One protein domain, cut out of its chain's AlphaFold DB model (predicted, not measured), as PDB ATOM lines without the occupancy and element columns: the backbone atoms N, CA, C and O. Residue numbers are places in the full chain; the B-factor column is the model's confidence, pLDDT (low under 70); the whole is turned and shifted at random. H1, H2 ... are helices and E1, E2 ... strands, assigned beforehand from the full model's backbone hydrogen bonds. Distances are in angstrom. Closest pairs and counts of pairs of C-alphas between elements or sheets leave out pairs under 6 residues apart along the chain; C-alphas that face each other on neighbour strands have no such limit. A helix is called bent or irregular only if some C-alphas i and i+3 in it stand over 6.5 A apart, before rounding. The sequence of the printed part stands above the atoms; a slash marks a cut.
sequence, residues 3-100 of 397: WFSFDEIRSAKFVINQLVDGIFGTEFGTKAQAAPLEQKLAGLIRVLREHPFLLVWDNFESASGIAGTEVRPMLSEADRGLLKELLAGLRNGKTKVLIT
ATOM      1  N   TRP A   3      28.187  -5.416 -26.163       94.38
ATOM      2  CA  TRP A   3      27.057  -5.695 -25.284       94.38
ATOM      3  C   TRP A   3      26.067  -6.589 -26.019       94.38
ATOM      4  O   TRP A   3      25.648  -6.261 -27.127       94.38
ATOM      5  N   PHE A   4      25.705  -7.705 -25.400       93.56
ATOM      6  CA  PHE A   4      24.802  -8.712 -25.937       93.56
ATOM      7  C   PHE A   4      23.667  -8.936 -24.946       93.56
ATOM      8  O   PHE A   4      23.919  -9.400 -23.837       93.56
ATOM      9  N   SER A   5      22.436  -8.627 -25.352       89.81
ATOM     10  CA  SER A   5      21.233  -8.955 -24.578       89.81
ATOM     11  C   SER A   5      20.756 -10.342 -25.016       89.81
ATOM     12  O   SER A   5      20.311 -10.514 -26.151       89.81
ATOM     13  N   PHE A   6      20.924 -11.358 -24.173       90.88
ATOM     14  CA  PHE A   6      20.694 -12.758 -24.559       90.88
ATOM     15  C   PHE A   6      19.220 -13.123 -24.743       90.88
ATOM     16  O   PHE A   6      18.922 -14.111 -25.406       90.88
ATOM     17  N   ASP A   7      18.302 -12.290 -24.262       82.56
ATOM     18  CA  ASP A   7      16.873 -12.336 -24.582       82.56
ATOM     19  C   ASP A   7      16.558 -12.014 -26.064       82.56
ATOM     20  O   ASP A   7      15.477 -12.323 -26.572       82.56
ATOM     21  N   GLU A   8      17.516 -11.473 -26.822       80.00
ATOM     22  CA  GLU A   8      17.386 -11.198 -28.263       80.00
ATOM     23  C   GLU A   8      18.144 -12.205 -29.138       80.00
ATOM     24  O   GLU A   8      17.977 -12.231 -30.356       80.00
ATOM     25  N   ILE A   9      18.948 -13.085 -28.542       86.56
ATOM     26  CA  ILE A   9      19.885 -13.932 -29.280       86.56
ATOM     27  C   ILE A   9      19.311 -15.338 -29.423       86.56
ATOM     28  O   ILE A   9      18.965 -15.988 -28.440       86.56
ATOM     29  N   ARG A  10      19.225 -15.816 -30.668       83.88
ATOM     30  CA  ARG A  10      18.729 -17.162 -31.003       83.88
ATOM     31  C   ARG A  10      19.831 -18.149 -31.389       83.88
ATOM     32  O   ARG A  10      19.571 -19.337 -31.520       83.88
ATOM     33  N   SER A  11      21.068 -17.676 -31.560       90.56
ATOM     34  CA  SER A  11      22.205 -18.517 -31.938       90.56
ATOM     35  C   SER A  11      23.534 -17.973 -31.410       90.56
ATOM     36  O   SER A  11      23.798 -16.770 -31.457       90.56
ATOM     37  N   ALA A  12      24.436 -18.865 -30.994       92.56
ATOM     38  CA  ALA A  12      25.813 -18.500 -30.667       92.56
ATOM     39  C   ALA A  12      26.603 -18.064 -31.913       92.56
ATOM     40  O   ALA A  12      27.474 -17.196 -31.820       92.56
ATOM     41  N   LYS A  13      26.264 -18.604 -33.096       89.06
ATOM     42  CA  LYS A  13      26.841 -18.192 -34.388       89.06
ATOM     43  C   LYS A  13      26.624 -16.698 -34.629       89.06
ATOM     44  O   LYS A  13      27.541 -16.036 -35.108       89.06
ATOM     45  N   PHE A  14      25.464 -16.156 -34.249       89.25
ATOM     46  CA  PHE A  14      25.195 -14.720 -34.330       89.25
ATOM     47  C   PHE A  14      26.174 -13.912 -33.464       89.25
ATOM     48  O   PHE A  14      26.831 -13.009 -33.975       89.25
ATOM     49  N   VAL A  15      26.354 -14.284 -32.190       93.44
ATOM     50  CA  VAL A  15      27.299 -13.612 -31.271       93.44
ATOM     51  C   VAL A  15      28.723 -13.641 -31.824       93.44
ATOM     52  O   VAL A  15      29.399 -12.614 -31.866       93.44
ATOM     53  N   ILE A  16      29.168 -14.809 -32.297       92.56
ATOM     54  CA  ILE A  16      30.497 -14.986 -32.890       92.56
ATOM     55  C   ILE A  16      30.649 -14.105 -34.133       92.56
ATOM     56  O   ILE A  16      31.651 -13.405 -34.256       92.56
ATOM     57  N   ASN A  17      29.662 -14.086 -35.031       87.38
ATOM     58  CA  ASN A  17      29.702 -13.258 -36.235       87.38
ATOM     59  C   ASN A  17      29.743 -11.757 -35.909       87.38
ATOM     60  O   ASN A  17      30.525 -11.038 -36.524       87.38
ATOM     61  N   GLN A  18      28.973 -11.290 -34.922       89.12
ATOM     62  CA  GLN A  18      29.004  -9.891 -34.478       89.12
ATOM     63  C   GLN A  18      30.378  -9.503 -33.915       89.12
ATOM     64  O   GLN A  18      30.890  -8.419 -34.197       89.12
ATOM     65  N   LEU A  19      31.007 -10.400 -33.150       92.06
ATOM     66  CA  LEU A  19      32.365 -10.191 -32.651       92.06
ATOM     67  C   LEU A  19      33.395 -10.178 -33.784       92.06
ATOM     68  O   LEU A  19      34.271  -9.317 -33.791       92.06
ATOM     69  N   VAL A  20      33.286 -11.095 -34.751       88.88
ATOM     70  CA  VAL A  20      34.167 -11.122 -35.925       88.88
ATOM     71  C   VAL A  20      34.047  -9.819 -36.718       88.88
ATOM     72  O   VAL A  20      35.066  -9.198 -37.011       88.88
ATOM     73  N   ASP A  21      32.828  -9.361 -37.000       84.62
ATOM     74  CA  ASP A  21      32.600  -8.119 -37.745       84.62
ATOM     75  C   ASP A  21      33.159  -6.904 -37.007       84.62
ATOM     76  O   ASP A  21      33.854  -6.075 -37.600       84.62
ATOM     77  N   GLY A  22      32.909  -6.816 -35.700       87.75
ATOM     78  CA  GLY A  22      33.376  -5.699 -34.889       87.75
ATOM     79  C   GLY A  22      34.890  -5.656 -34.674       87.75
ATOM     80  O   GLY A  22      35.432  -4.576 -34.456       87.75
ATOM     81  N   ILE A  23      35.578  -6.802 -34.718       88.69
ATOM     82  CA  ILE A  23      37.023  -6.896 -34.451       88.69
ATOM     83  C   ILE A  23      37.851  -6.845 -35.737       88.69
ATOM     84  O   ILE A  23      38.883  -6.178 -35.763       88.69
ATOM     85  N   PHE A  24      37.429  -7.541 -36.795       82.88
ATOM     86  CA  PHE A  24      38.206  -7.661 -38.034       82.88
ATOM     87  C   PHE A  24      37.793  -6.647 -39.118       82.88
ATOM     88  O   PHE A  24      38.504  -6.507 -40.114       82.88
ATOM     89  N   GLY A  25      36.691  -5.909 -38.927       70.19
ATOM     90  CA  GLY A  25      36.214  -4.883 -39.862       70.19
ATOM     91  C   GLY A  25      35.733  -5.450 -41.204       70.19
ATOM     92  O   GLY A  25      35.739  -6.654 -41.422       70.19
ATOM     93  N   THR A  26      35.307  -4.599 -42.140       56.78
ATOM     94  CA  THR A  26      34.680  -5.035 -43.407       56.78
ATOM     95  C   THR A  26      35.667  -5.581 -44.451       56.78
ATOM     96  O   THR A  26      35.308  -6.486 -45.206       56.78
ATOM     97  N   GLU A  27      36.915  -5.099 -44.482       50.50
ATOM     98  CA  GLU A  27      37.924  -5.522 -45.473       50.50
ATOM     99  C   GLU A  27      38.429  -6.956 -45.243       50.50
ATOM    100  O   GLU A  27      38.530  -7.736 -46.191       50.50
ATOM    101  N   PHE A  28      38.680  -7.345 -43.986       54.38
ATOM    102  CA  PHE A  28      39.024  -8.726 -43.612       54.38
ATOM    103  C   PHE A  28      37.798  -9.551 -43.188       54.38
ATOM    104  O   PHE A  28      37.817 -10.783 -43.280       54.38
ATOM    105  N   GLY A  29      36.711  -8.886 -42.785       56.84
ATOM    106  CA  GLY A  29      35.466  -9.501 -42.329       56.84
ATOM    107  C   GLY A  29      34.753 -10.306 -43.403       56.84
ATOM    108  O   GLY A  29      34.227 -11.360 -43.090       56.84
ATOM    109  N   THR A  30      34.806  -9.923 -44.682       61.91
ATOM    110  CA  THR A  30      34.150 -10.713 -45.748       61.91
ATOM    111  C   THR A  30      34.741 -12.119 -45.912       61.91
ATOM    112  O   THR A  30      33.999 -13.074 -46.141       61.91
ATOM    113  N   LYS A  31      36.063 -12.288 -45.748       65.94
ATOM    114  CA  LYS A  31      36.705 -13.616 -45.725       65.94
ATOM    115  C   LYS A  31      36.513 -14.320 -44.386       65.94
ATOM    116  O   LYS A  31      36.215 -15.509 -44.376       65.94
ATOM    117  N   ALA A  32      36.653 -13.599 -43.273       66.31
ATOM    118  CA  ALA A  32      36.456 -14.168 -41.942       66.31
ATOM    119  C   ALA A  32      35.009 -14.647 -41.725       66.31
ATOM    120  O   ALA A  32      34.792 -15.675 -41.096       66.31
ATOM    121  N   GLN A  33      34.016 -13.970 -42.307       69.38
ATOM    122  CA  GLN A  33      32.612 -14.371 -42.275       69.38
ATOM    123  C   GLN A  33      32.312 -15.612 -43.117       69.38
ATOM    124  O   GLN A  33      31.424 -16.377 -42.750       69.38
ATOM    125  N   ALA A  34      33.037 -15.834 -44.210       74.25
ATOM    126  CA  ALA A  34      32.870 -17.026 -45.039       74.25
ATOM    127  C   ALA A  34      33.600 -18.259 -44.471       74.25
ATOM    128  O   ALA A  34      33.413 -19.365 -44.972       74.25
ATOM    129  N   ALA A  35      34.450 -18.085 -43.454       80.25
ATOM    130  CA  ALA A  35      35.178 -19.190 -42.844       80.25
ATOM    131  C   ALA A  35      34.233 -20.135 -42.066       80.25
ATOM    132  O   ALA A  35      33.226 -19.678 -41.520       80.25
ATOM    133  N   PRO A  36      34.566 -21.434 -41.951       85.75
ATOM    134  CA  PRO A  36      33.893 -22.354 -41.036       85.75
ATOM    135  C   PRO A  36      33.851 -21.817 -39.599       85.75
ATOM    136  O   PRO A  36      34.768 -21.116 -39.159       85.75
ATOM    137  N   LEU A  37      32.791 -22.149 -38.859       85.69
ATOM    138  CA  LEU A  37      32.532 -21.596 -37.526       85.69
ATOM    139  C   LEU A  37      33.678 -21.877 -36.542       85.69
ATOM    140  O   LEU A  37      34.056 -20.997 -35.773       85.69
ATOM    141  N   GLU A  38      34.283 -23.057 -36.631       88.44
ATOM    142  CA  GLU A  38      35.420 -23.486 -35.815       88.44
ATOM    143  C   GLU A  38      36.643 -22.593 -36.060       88.44
ATOM    144  O   GLU A  38      37.340 -22.190 -35.127       88.44
ATOM    145  N   GLN A  39      36.884 -22.215 -37.321       89.12
ATOM    146  CA  GLN A  39      37.979 -21.313 -37.681       89.12
ATOM    147  C   GLN A  39      37.719 -19.892 -37.174       89.12
ATOM    148  O   GLN A  39      38.640 -19.251 -36.658       89.12
ATOM    149  N   LYS A  40      36.470 -19.410 -37.271       90.31
ATOM    150  CA  LYS A  40      36.078 -18.109 -36.705       90.31
ATOM    151  C   LYS A  40      36.312 -18.075 -35.203       90.31
ATOM    152  O   LYS A  40      36.927 -17.135 -34.708       90.31
ATOM    153  N   LEU A  41      35.851 -19.104 -34.494       93.12
ATOM    154  CA  LEU A  41      35.956 -19.199 -33.044       93.12
ATOM    155  C   LEU A  41      37.420 -19.228 -32.587       93.12
ATOM    156  O   LEU A  41      37.808 -18.433 -31.731       93.12
ATOM    157  N   ALA A  42      38.262 -20.054 -33.215       93.12
ATOM    158  CA  ALA A  42      39.688 -20.127 -32.896       93.12
ATOM    159  C   ALA A  42      40.420 -18.792 -33.140       93.12
ATOM    160  O   ALA A  42      41.198 -18.336 -32.294       93.12
ATOM    161  N   GLY A  43      40.154 -18.138 -34.277       92.12
ATOM    162  CA  GLY A  43      40.727 -16.829 -34.598       92.12
ATOM    163  C   GLY A  43      40.278 -15.739 -33.623       92.12
ATOM    164  O   GLY A  43      41.096 -14.951 -33.145       92.12
ATOM    165  N   LEU A  44      38.991 -15.740 -33.273       93.88
ATOM    166  CA  LEU A  44      38.406 -14.811 -32.316       93.88
ATOM    167  C   LEU A  44      39.016 -14.978 -30.917       93.88
ATOM    168  O   LEU A  44      39.440 -13.991 -30.316       93.88
ATOM    169  N   ILE A  45      39.125 -16.217 -30.423       96.25
ATOM    170  CA  ILE A  45      39.754 -16.528 -29.131       96.25
ATOM    171  C   ILE A  45      41.180 -15.980 -29.088       96.25
ATOM    172  O   ILE A  45      41.552 -15.327 -28.114       96.25
ATOM    173  N   ARG A  46      41.978 -16.188 -30.142       94.75
ATOM    174  CA  ARG A  46      43.353 -15.673 -30.198       94.75
ATOM    175  C   ARG A  46      43.402 -14.157 -29.996       94.75
ATOM    176  O   ARG A  46      44.122 -13.685 -29.118       94.75
ATOM    177  N   VAL A  47      42.611 -13.401 -30.756       95.00
ATOM    178  CA  VAL A  47      42.613 -11.931 -30.685       95.00
ATOM    179  C   VAL A  47      42.099 -11.432 -29.334       95.00
ATOM    180  O   VAL A  47      42.731 -10.583 -28.705       95.00
ATOM    181  N   LEU A  48      40.992 -11.990 -28.841       96.12
ATOM    182  CA  LEU A  48      40.415 -11.609 -27.549       96.12
ATOM    183  C   LEU A  48      41.334 -11.961 -26.363       96.12
ATOM    184  O   LEU A  48      41.293 -11.302 -25.322       96.12
ATOM    185  N   ARG A  49      42.197 -12.975 -26.489       96.88
ATOM    186  CA  ARG A  49      43.229 -13.254 -25.479       96.88
ATOM    187  C   ARG A  49      44.329 -12.196 -25.481       96.88
ATOM    188  O   ARG A  49      44.769 -11.786 -24.407       96.88
ATOM    189  N   GLU A  50      44.781 -11.775 -26.662       96.50
ATOM    190  CA  GLU A  50      45.926 -10.872 -26.847       96.50
ATOM    191  C   GLU A  50      45.590  -9.394 -26.576       96.50
ATOM    192  O   GLU A  50      46.469  -8.633 -26.148       96.50
ATOM    193  N   HIS A  51      44.325  -8.998 -26.754       96.06
ATOM    194  CA  HIS A  51      43.854  -7.615 -26.643       96.06
ATOM    195  C   HIS A  51      42.728  -7.459 -25.604       96.06
ATOM    196  O   HIS A  51      41.906  -8.360 -25.446       96.06
ATOM    197  N   PRO A  52      42.680  -6.336 -24.862       96.44
ATOM    198  CA  PRO A  52      41.663  -6.115 -23.843       96.44
ATOM    199  C   PRO A  52      40.339  -5.658 -24.463       96.44
ATOM    200  O   PRO A  52      40.224  -4.538 -24.959       96.44
ATOM    201  N   PHE A  53      39.314  -6.498 -24.362       96.88
ATOM    202  CA  PHE A  53      37.926  -6.117 -24.607       96.88
ATOM    203  C   PHE A  53      37.079  -6.303 -23.343       96.88
ATOM    204  O   PHE A  53      37.430  -7.063 -22.439       96.88
ATOM    205  N   LEU A  54      35.942  -5.608 -23.300       97.44
ATOM    206  CA  LEU A  54      34.855  -5.881 -22.362       97.44
ATOM    207  C   LEU A  54      33.681  -6.444 -23.160       97.44
ATOM    208  O   LEU A  54      33.179  -5.758 -24.059       97.44
ATOM    209  N   LEU A  55      33.291  -7.673 -22.834       97.81
ATOM    210  CA  LEU A  55      32.074  -8.315 -23.317       97.81
ATOM    211  C   LEU A  55      31.051  -8.296 -22.181       97.81
ATOM    212  O   LEU A  55      31.360  -8.756 -21.084       97.81
ATOM    213  N   VAL A  56      29.859  -7.767 -22.430       97.94
ATOM    214  CA  VAL A  56      28.739  -7.816 -21.486       97.94
ATOM    215  C   VAL A  56      27.684  -8.747 -22.056       97.94
ATOM    216  O   VAL A  56      27.206  -8.524 -23.167       97.94
ATOM    217  N   TRP A  57      27.383  -9.813 -21.326       97.31
ATOM    218  CA  TRP A  57      26.338 -10.784 -21.630       97.31
ATOM    219  C   TRP A  57      25.217 -10.567 -20.623       97.31
ATOM    220  O   TRP A  57      25.307 -11.004 -19.478       97.31
ATOM    221  N   ASP A  58      24.218  -9.809 -21.051       94.25
ATOM    222  CA  ASP A  58      23.100  -9.375 -20.227       94.25
ATOM    223  C   ASP A  58      21.910 -10.334 -20.381       94.25
ATOM    224  O   ASP A  58      21.722 -10.892 -21.467       94.25
ATOM    225  N   ASN A  59      21.120 -10.535 -19.322       90.88
ATOM    226  CA  ASN A  59      19.985 -11.479 -19.284       90.88
ATOM    227  C   ASN A  59      20.365 -12.901 -19.737       90.88
ATOM    228  O   ASN A  59      19.666 -13.543 -20.531       90.88
ATOM    229  N   PHE A  60      21.523 -13.384 -19.290       95.56
ATOM    230  CA  PHE A  60      22.110 -14.615 -19.807       95.56
ATOM    231  C   PHE A  60      21.310 -15.876 -19.454       95.56
ATOM    232  O   PHE A  60      21.467 -16.892 -20.131       95.56
ATOM    233  N   GLU A  61      20.379 -15.808 -18.494       93.19
ATOM    234  CA  GLU A  61      19.438 -16.898 -18.223       93.19
ATOM    235  C   GLU A  61      18.646 -17.330 -19.460       93.19
ATOM    236  O   GLU A  61      18.279 -18.496 -19.574       93.19
ATOM    237  N   SER A  62      18.430 -16.427 -20.421       91.75
ATOM    238  CA  SER A  62      17.751 -16.714 -21.684       91.75
ATOM    239  C   SER A  62      18.488 -17.769 -22.517       91.75
ATOM    240  O   SER A  62      17.865 -18.513 -23.274       91.75
ATOM    241  N   ALA A  63      19.807 -17.917 -22.339       94.25
ATOM    242  CA  ALA A  63      20.586 -18.941 -23.027       94.25
ATOM    243  C   ALA A  63      20.119 -20.362 -22.665       94.25
ATOM    244  O   ALA A  63      19.963 -21.202 -23.549       94.25
ATOM    245  N   SER A  64      19.891 -20.646 -21.378       94.00
ATOM    246  CA  SER A  64      19.468 -21.974 -20.902       94.00
ATOM    247  C   SER A  64      18.009 -22.064 -20.467       94.00
ATOM    248  O   SER A  64      17.532 -23.168 -20.201       94.00
ATOM    249  N   GLY A  65      17.315 -20.934 -20.374       89.38
ATOM    250  CA  GLY A  65      16.042 -20.814 -19.679       89.38
ATOM    251  C   GLY A  65      16.180 -20.973 -18.163       89.38
ATOM    252  O   GLY A  65      17.241 -21.330 -17.637       89.38
ATOM    253  N   ILE A  66      15.069 -20.753 -17.459       85.50
ATOM    254  CA  ILE A  66      14.926 -21.037 -16.028       85.50
ATOM    255  C   ILE A  66      13.769 -22.021 -15.858       85.50
ATOM    256  O   ILE A  66      12.604 -21.687 -16.083       85.50
ATOM    257  N   ALA A  67      14.099 -23.251 -15.458       78.94
ATOM    258  CA  ALA A  67      13.118 -24.308 -15.240       78.94
ATOM    259  C   ALA A  67      12.055 -23.877 -14.215       78.94
ATOM    260  O   ALA A  67      12.390 -23.334 -13.165       78.94
ATOM    261  N   GLY A  68      10.780 -24.137 -14.519       69.19
ATOM    262  CA  GLY A  68       9.657 -23.744 -13.662       69.19
ATOM    263  C   GLY A  68       9.216 -22.283 -13.811       69.19
ATOM    264  O   GLY A  68       8.354 -21.841 -13.059       69.19
ATOM    265  N   THR A  69       9.766 -21.540 -14.775       71.06
ATOM    266  CA  THR A  69       9.352 -20.165 -15.089       71.06
ATOM    267  C   THR A  69       8.988 -20.022 -16.569       71.06
ATOM    268  O   THR A  69       9.190 -20.937 -17.367       71.06
ATOM    269  N   GLU A  70       8.495 -18.847 -16.952       67.00
ATOM    270  CA  GLU A  70       8.193 -18.490 -18.344       67.00
ATOM    271  C   GLU A  70       9.449 -18.286 -19.211       67.00
ATOM    272  O   GLU A  70       9.354 -18.256 -20.438       67.00
ATOM    273  N   VAL A  71      10.639 -18.183 -18.603       76.94
ATOM    274  CA  VAL A  71      11.904 -17.989 -19.325       76.94
ATOM    275  C   VAL A  71      12.328 -19.303 -19.980       76.94
ATOM    276  O   VAL A  71      12.948 -20.168 -19.356       76.94
ATOM    277  N   ARG A  72      11.995 -19.454 -21.262       82.94
ATOM    278  CA  ARG A  72      12.351 -20.629 -22.069       82.94
ATOM    279  C   ARG A  72      13.795 -20.541 -22.590       82.94
ATOM    280  O   ARG A  72      14.272 -19.438 -22.843       82.94
ATOM    281  N   PRO A  73      14.488 -21.681 -22.783       89.25
ATOM    282  CA  PRO A  73      15.796 -21.702 -23.432       89.25
ATOM    283  C   PRO A  73      15.702 -21.179 -24.862       89.25
ATOM    284  O   PRO A  73      14.891 -21.659 -25.654       89.25
ATOM    285  N   MET A  74      16.564 -20.223 -25.192       89.31
ATOM    286  CA  MET A  74      16.623 -19.597 -26.514       89.31
ATOM    287  C   MET A  74      17.792 -20.111 -27.352       89.31
ATOM    288  O   MET A  74      17.813 -19.900 -28.561       89.31
ATOM    289  N   LEU A  75      18.748 -20.802 -26.718       92.56
ATOM    290  CA  LEU A  75      19.902 -21.410 -27.365       92.56
ATOM    291  C   LEU A  75      19.874 -22.931 -27.235       92.56
ATOM    292  O   LEU A  75      19.526 -23.492 -26.192       92.56
ATOM    293  N   SER A  76      20.312 -23.606 -28.297       92.44
ATOM    294  CA  SER A  76      20.495 -25.055 -28.280       92.44
ATOM    295  C   SER A  76      21.630 -25.470 -27.330       92.44
ATOM    296  O   SER A  76      22.432 -24.660 -26.858       92.44
ATOM    297  N   GLU A  77      21.733 -26.764 -27.021       93.75
ATOM    298  CA  GLU A  77      22.899 -27.287 -26.296       93.75
ATOM    299  C   GLU A  77      24.206 -27.082 -27.077       93.75
ATOM    300  O   GLU A  77      25.223 -26.732 -26.480       93.75
ATOM    301  N   ALA A  78      24.162 -27.198 -28.409       93.38
ATOM    302  CA  ALA A  78      25.306 -26.932 -29.275       93.38
ATOM    303  C   ALA A  78      25.740 -25.457 -29.211       93.38
ATOM    304  O   ALA A  78      26.923 -25.173 -29.021       93.38
ATOM    305  N   ASP A  79      24.792 -24.516 -29.277       94.62
ATOM    306  CA  ASP A  79      25.073 -23.082 -29.133       94.62
ATOM    307  C   ASP A  79      25.693 -22.762 -27.768       94.62
ATOM    308  O   ASP A  79      26.707 -22.066 -27.681       94.62
ATOM    309  N   ARG A  80      25.132 -23.316 -26.686       96.00
ATOM    310  CA  ARG A  80      25.704 -23.175 -25.338       96.00
ATOM    311  C   ARG A  80      27.115 -23.763 -25.260       96.00
ATOM    312  O   ARG A  80      27.984 -23.165 -24.628       96.00
ATOM    313  N   GLY A  81      27.370 -24.882 -25.939       95.81
ATOM    314  CA  GLY A  81      28.700 -25.474 -26.084       95.81
ATOM    315  C   GLY A  81      29.718 -24.510 -26.700       95.81
ATOM    316  O   GLY A  81      30.795 -24.324 -26.138       95.81
ATOM    317  N   LEU A  82      29.348 -23.819 -27.782       96.06
ATOM    318  CA  LEU A  82      30.204 -22.823 -28.442       96.06
ATOM    319  C   LEU A  82      30.514 -21.623 -27.537       96.06
ATOM    320  O   LEU A  82      31.653 -21.160 -27.474       96.06
ATOM    321  N   LEU A  83      29.520 -21.123 -26.798       96.62
ATOM    322  CA  LEU A  83      29.731 -20.034 -25.838       96.62
ATOM    323  C   LEU A  83      30.642 -20.465 -24.685       96.62
ATOM    324  O   LEU A  83      31.500 -19.695 -24.255       96.62
ATOM    325  N   LYS A  84      30.493 -21.706 -24.210       96.50
ATOM    326  CA  LYS A  84      31.372 -22.288 -23.193       96.50
ATOM    327  C   LYS A  84      32.809 -22.407 -23.695       96.50
ATOM    328  O   LYS A  84      33.732 -22.043 -22.969       96.50
ATOM    329  N   GLU A  85      33.000 -22.866 -24.929       96.00
ATOM    330  CA  GLU A  85      34.314 -22.944 -25.570       96.00
ATOM    331  C   GLU A  85      34.958 -21.559 -25.694       96.00
ATOM    332  O   GLU A  85      36.126 -21.392 -25.335       96.00
ATOM    333  N   LEU A  86      34.186 -20.545 -26.102       96.56
ATOM    334  CA  LEU A  86      34.646 -19.159 -26.132       96.56
ATOM    335  C   LEU A  86      35.129 -18.714 -24.744       96.56
ATOM    336  O   LEU A  86      36.281 -18.303 -24.612       96.56
ATOM    337  N   LEU A  87      34.306 -18.845 -23.697       96.69
ATOM    338  CA  LEU A  87      34.676 -18.461 -22.326       96.69
ATOM    339  C   LEU A  87      35.934 -19.189 -21.832       96.69
ATOM    340  O   LEU A  87      36.848 -18.559 -21.293       96.69
ATOM    341  N   ALA A  88      36.013 -20.504 -22.050       95.69
ATOM    342  CA  ALA A  88      37.178 -21.308 -21.695       95.69
ATOM    343  C   ALA A  88      38.437 -20.835 -22.441       95.69
ATOM    344  O   ALA A  88      39.508 -20.694 -21.839       95.69
ATOM    345  N   GLY A  89      38.298 -20.511 -23.728       95.50
ATOM    346  CA  GLY A  89      39.354 -19.968 -24.572       95.50
ATOM    347  C   GLY A  89      39.878 -18.609 -24.103       95.50
ATOM    348  O   GLY A  89      41.057 -18.315 -24.296       95.50
ATOM    349  N   LEU A  90      39.068 -17.789 -23.430       95.62
ATOM    350  CA  LEU A  90      39.480 -16.466 -22.940       95.62
ATOM    351  C   LEU A  90      40.245 -16.491 -21.610       95.62
ATOM    352  O   LEU A  90      40.814 -15.472 -21.206       95.62
ATOM    353  N   ARG A  91      40.316 -17.639 -20.926       93.25
ATOM    354  CA  ARG A  91      40.998 -17.753 -19.627       93.25
ATOM    355  C   ARG A  91      42.462 -17.326 -19.701       93.25
ATOM    356  O   ARG A  91      43.193 -17.723 -20.605       93.25
ATOM    357  N   ASN A  92      42.922 -16.569 -18.707       91.69
ATOM    358  CA  ASN A  92      44.273 -15.985 -18.661       91.69
ATOM    359  C   ASN A  92      44.584 -15.020 -19.828       91.69
ATOM    360  O   ASN A  92      45.746 -14.687 -20.050       91.69
ATOM    361  N   GLY A  93      43.569 -14.588 -20.582       95.00
ATOM    362  CA  GLY A  93      43.669 -13.527 -21.580       95.00
ATOM    363  C   GLY A  93      43.421 -12.135 -20.992       95.00
ATOM    364  O   GLY A  93      43.164 -11.973 -19.796       95.00
ATOM    365  N   LYS A  94      43.486 -11.116 -21.855       97.00
ATOM    366  CA  LYS A  94      43.250  -9.712 -21.477       97.00
ATOM    367  C   LYS A  94      41.776  -9.303 -21.492       97.00
ATOM    368  O   LYS A  94      41.413  -8.368 -20.784       97.00
ATOM    369  N   THR A  95      40.937  -9.979 -22.276       97.56
ATOM    370  CA  THR A  95      39.495  -9.702 -22.340       97.56
ATOM    371  C   THR A  95      38.771 -10.135 -21.068       97.56
ATOM    372  O   THR A  95      39.084 -11.168 -20.476       97.56
ATOM    373  N   LYS A  96      37.782  -9.337 -20.655       96.88
ATOM    374  CA  LYS A  96      36.873  -9.634 -19.546       96.88
ATOM    375  C   LYS A  96      35.454  -9.818 -20.066       96.88
ATOM    376  O   LYS A  96      35.018  -9.080 -20.949       96.88
ATOM    377  N   VAL A  97      34.754 -10.788 -19.487       96.94
ATOM    378  CA  VAL A  97      33.338 -11.049 -19.752       96.94
ATOM    379  C   VAL A  97      32.569 -10.813 -18.461       96.94
ATOM    380  O   VAL A  97      32.889 -11.423 -17.442       96.94
ATOM    381  N   LEU A  98      31.603  -9.901 -18.500       97.25
ATOM    382  CA  LEU A  98      30.637  -9.673 -17.434       97.25
ATOM    383  C   LEU A  98      29.332 -10.356 -17.837       97.25
ATOM    384  O   LEU A  98      28.784 -10.035 -18.886       97.25
ATOM    385  N   ILE A  99      28.861 -11.289 -17.014       96.88
ATOM    386  CA  ILE A  99      27.601 -12.001 -17.230       96.88
ATOM    387  C   ILE A  99      26.626 -11.553 -16.146       96.88
ATOM    388  O   ILE A  99      26.939 -11.681 -14.961       96.88
ATOM    389  N   THR A 100      25.464 -11.043 -16.540       95.12
ATOM    390  CA  THR A 100      24.327 -10.852 -15.634       95.12
ATOM    391  C   THR A 100      23.332 -11.979 -15.899       95.12
ATOM    392  O   THR A 100      23.102 -12.376 -17.043       95.12
TER     393      THR A 100
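Overview. This is residues 3 to 100 of the 397 residues of an uncharacterized protein of Candidatus Electrothrix marina (UniProt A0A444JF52). Three helical pieces, H1a, H2 and H4, each touching the other two, make a triangular cluster on one side of a small wall of three parallel strands. At one end of the longest axis H1b, the second arm of a bent helix, folds back along H1a; at the other end the loop of residues 65 to 76 reaches outward. The 98 printed residues hold four named helices and three named strands, in the order E1 H1 H2 E2 H3 H4 E3, with the sheet order E1 E2 E3; the class is mostly helix. The whole is compact, with a radius of gyration of the C-alphas of 13.7 A, yet elongated, spanning 45 by 28 by 19 A.

Along the chain. Find C-alpha 3 at (27.057, -5.695, -25.284), where E1, residues 3 to 5, begins. H1, residues 12 to 34, was assigned as one helix by its hydrogen bonds but is bent: C-alphas 23 and 26 are 9.4 A apart. Its arms are H1a, residues 12 to 23, 16.6 A long, and H1b, residues 26 to 34, 12.2 A. From C-alpha 37 at (32.532, -21.596, -37.526), H2 runs 20.2 A to residue 50. Next come E2, residues 54 to 58, 12.4 A, and H3, residues 61 to 64. H4, residues 77 to 90, is 20.1 A long, and E3, residues 96 to 99, ends at (27.601, -12.001, -17.230).

Arrangement. Look first at E1 and E2, parallel at 12 degrees, with N 4 and O 56 2.8 A apart. E2 and E3 are parallel at 9 degrees, with N 57 and O 98 at 2.8 A. H1 and H2 lie between E1 and E2, H3 and H4 between E2 and E3: two strand-helix-strand units, parallel neighbour strands joined through helices, each with a right-handed crossover. H1a touches H1b with residues 17 to 21 alone, opposite ways at a shallow tilt of 25 degrees; C-alphas 21 and 29 are closest, 5.6 A. H1a touches H2 at a steep tilt of 49 degrees, closest at C-alphas 20 and 44, 6.7 A. With residues 12 to 13 alone H1a touches H4, closest at C-alphas 12 and 79, 4.9 A. H2 touches H4 at a shallow tilt of 28 degrees, closest at C-alphas 49 and 90, 5.6 A. H3 is close to H4 but not clearly touching, with C-alphas 63 and 80 closest at 7.0 A. H1a, H2 and H4 have every O i to N i+4 pair within hydrogen-bond range; H1b has 2 of 5, beside 3 of 6 O i to N i+3 pairs, and H3 is too short for an O i to N i+4 pair.

Size, cuts and confidence. The C-alphas of Glu 27 and Gly 68 are the two farthest apart, 46.3 A. The printed part has no cut, and the link from H3 to H4 is long, 12 residues. Mean pLDDT of the printed part is 88.4; it is under 70 at residues 26 to 33, 68 and 70.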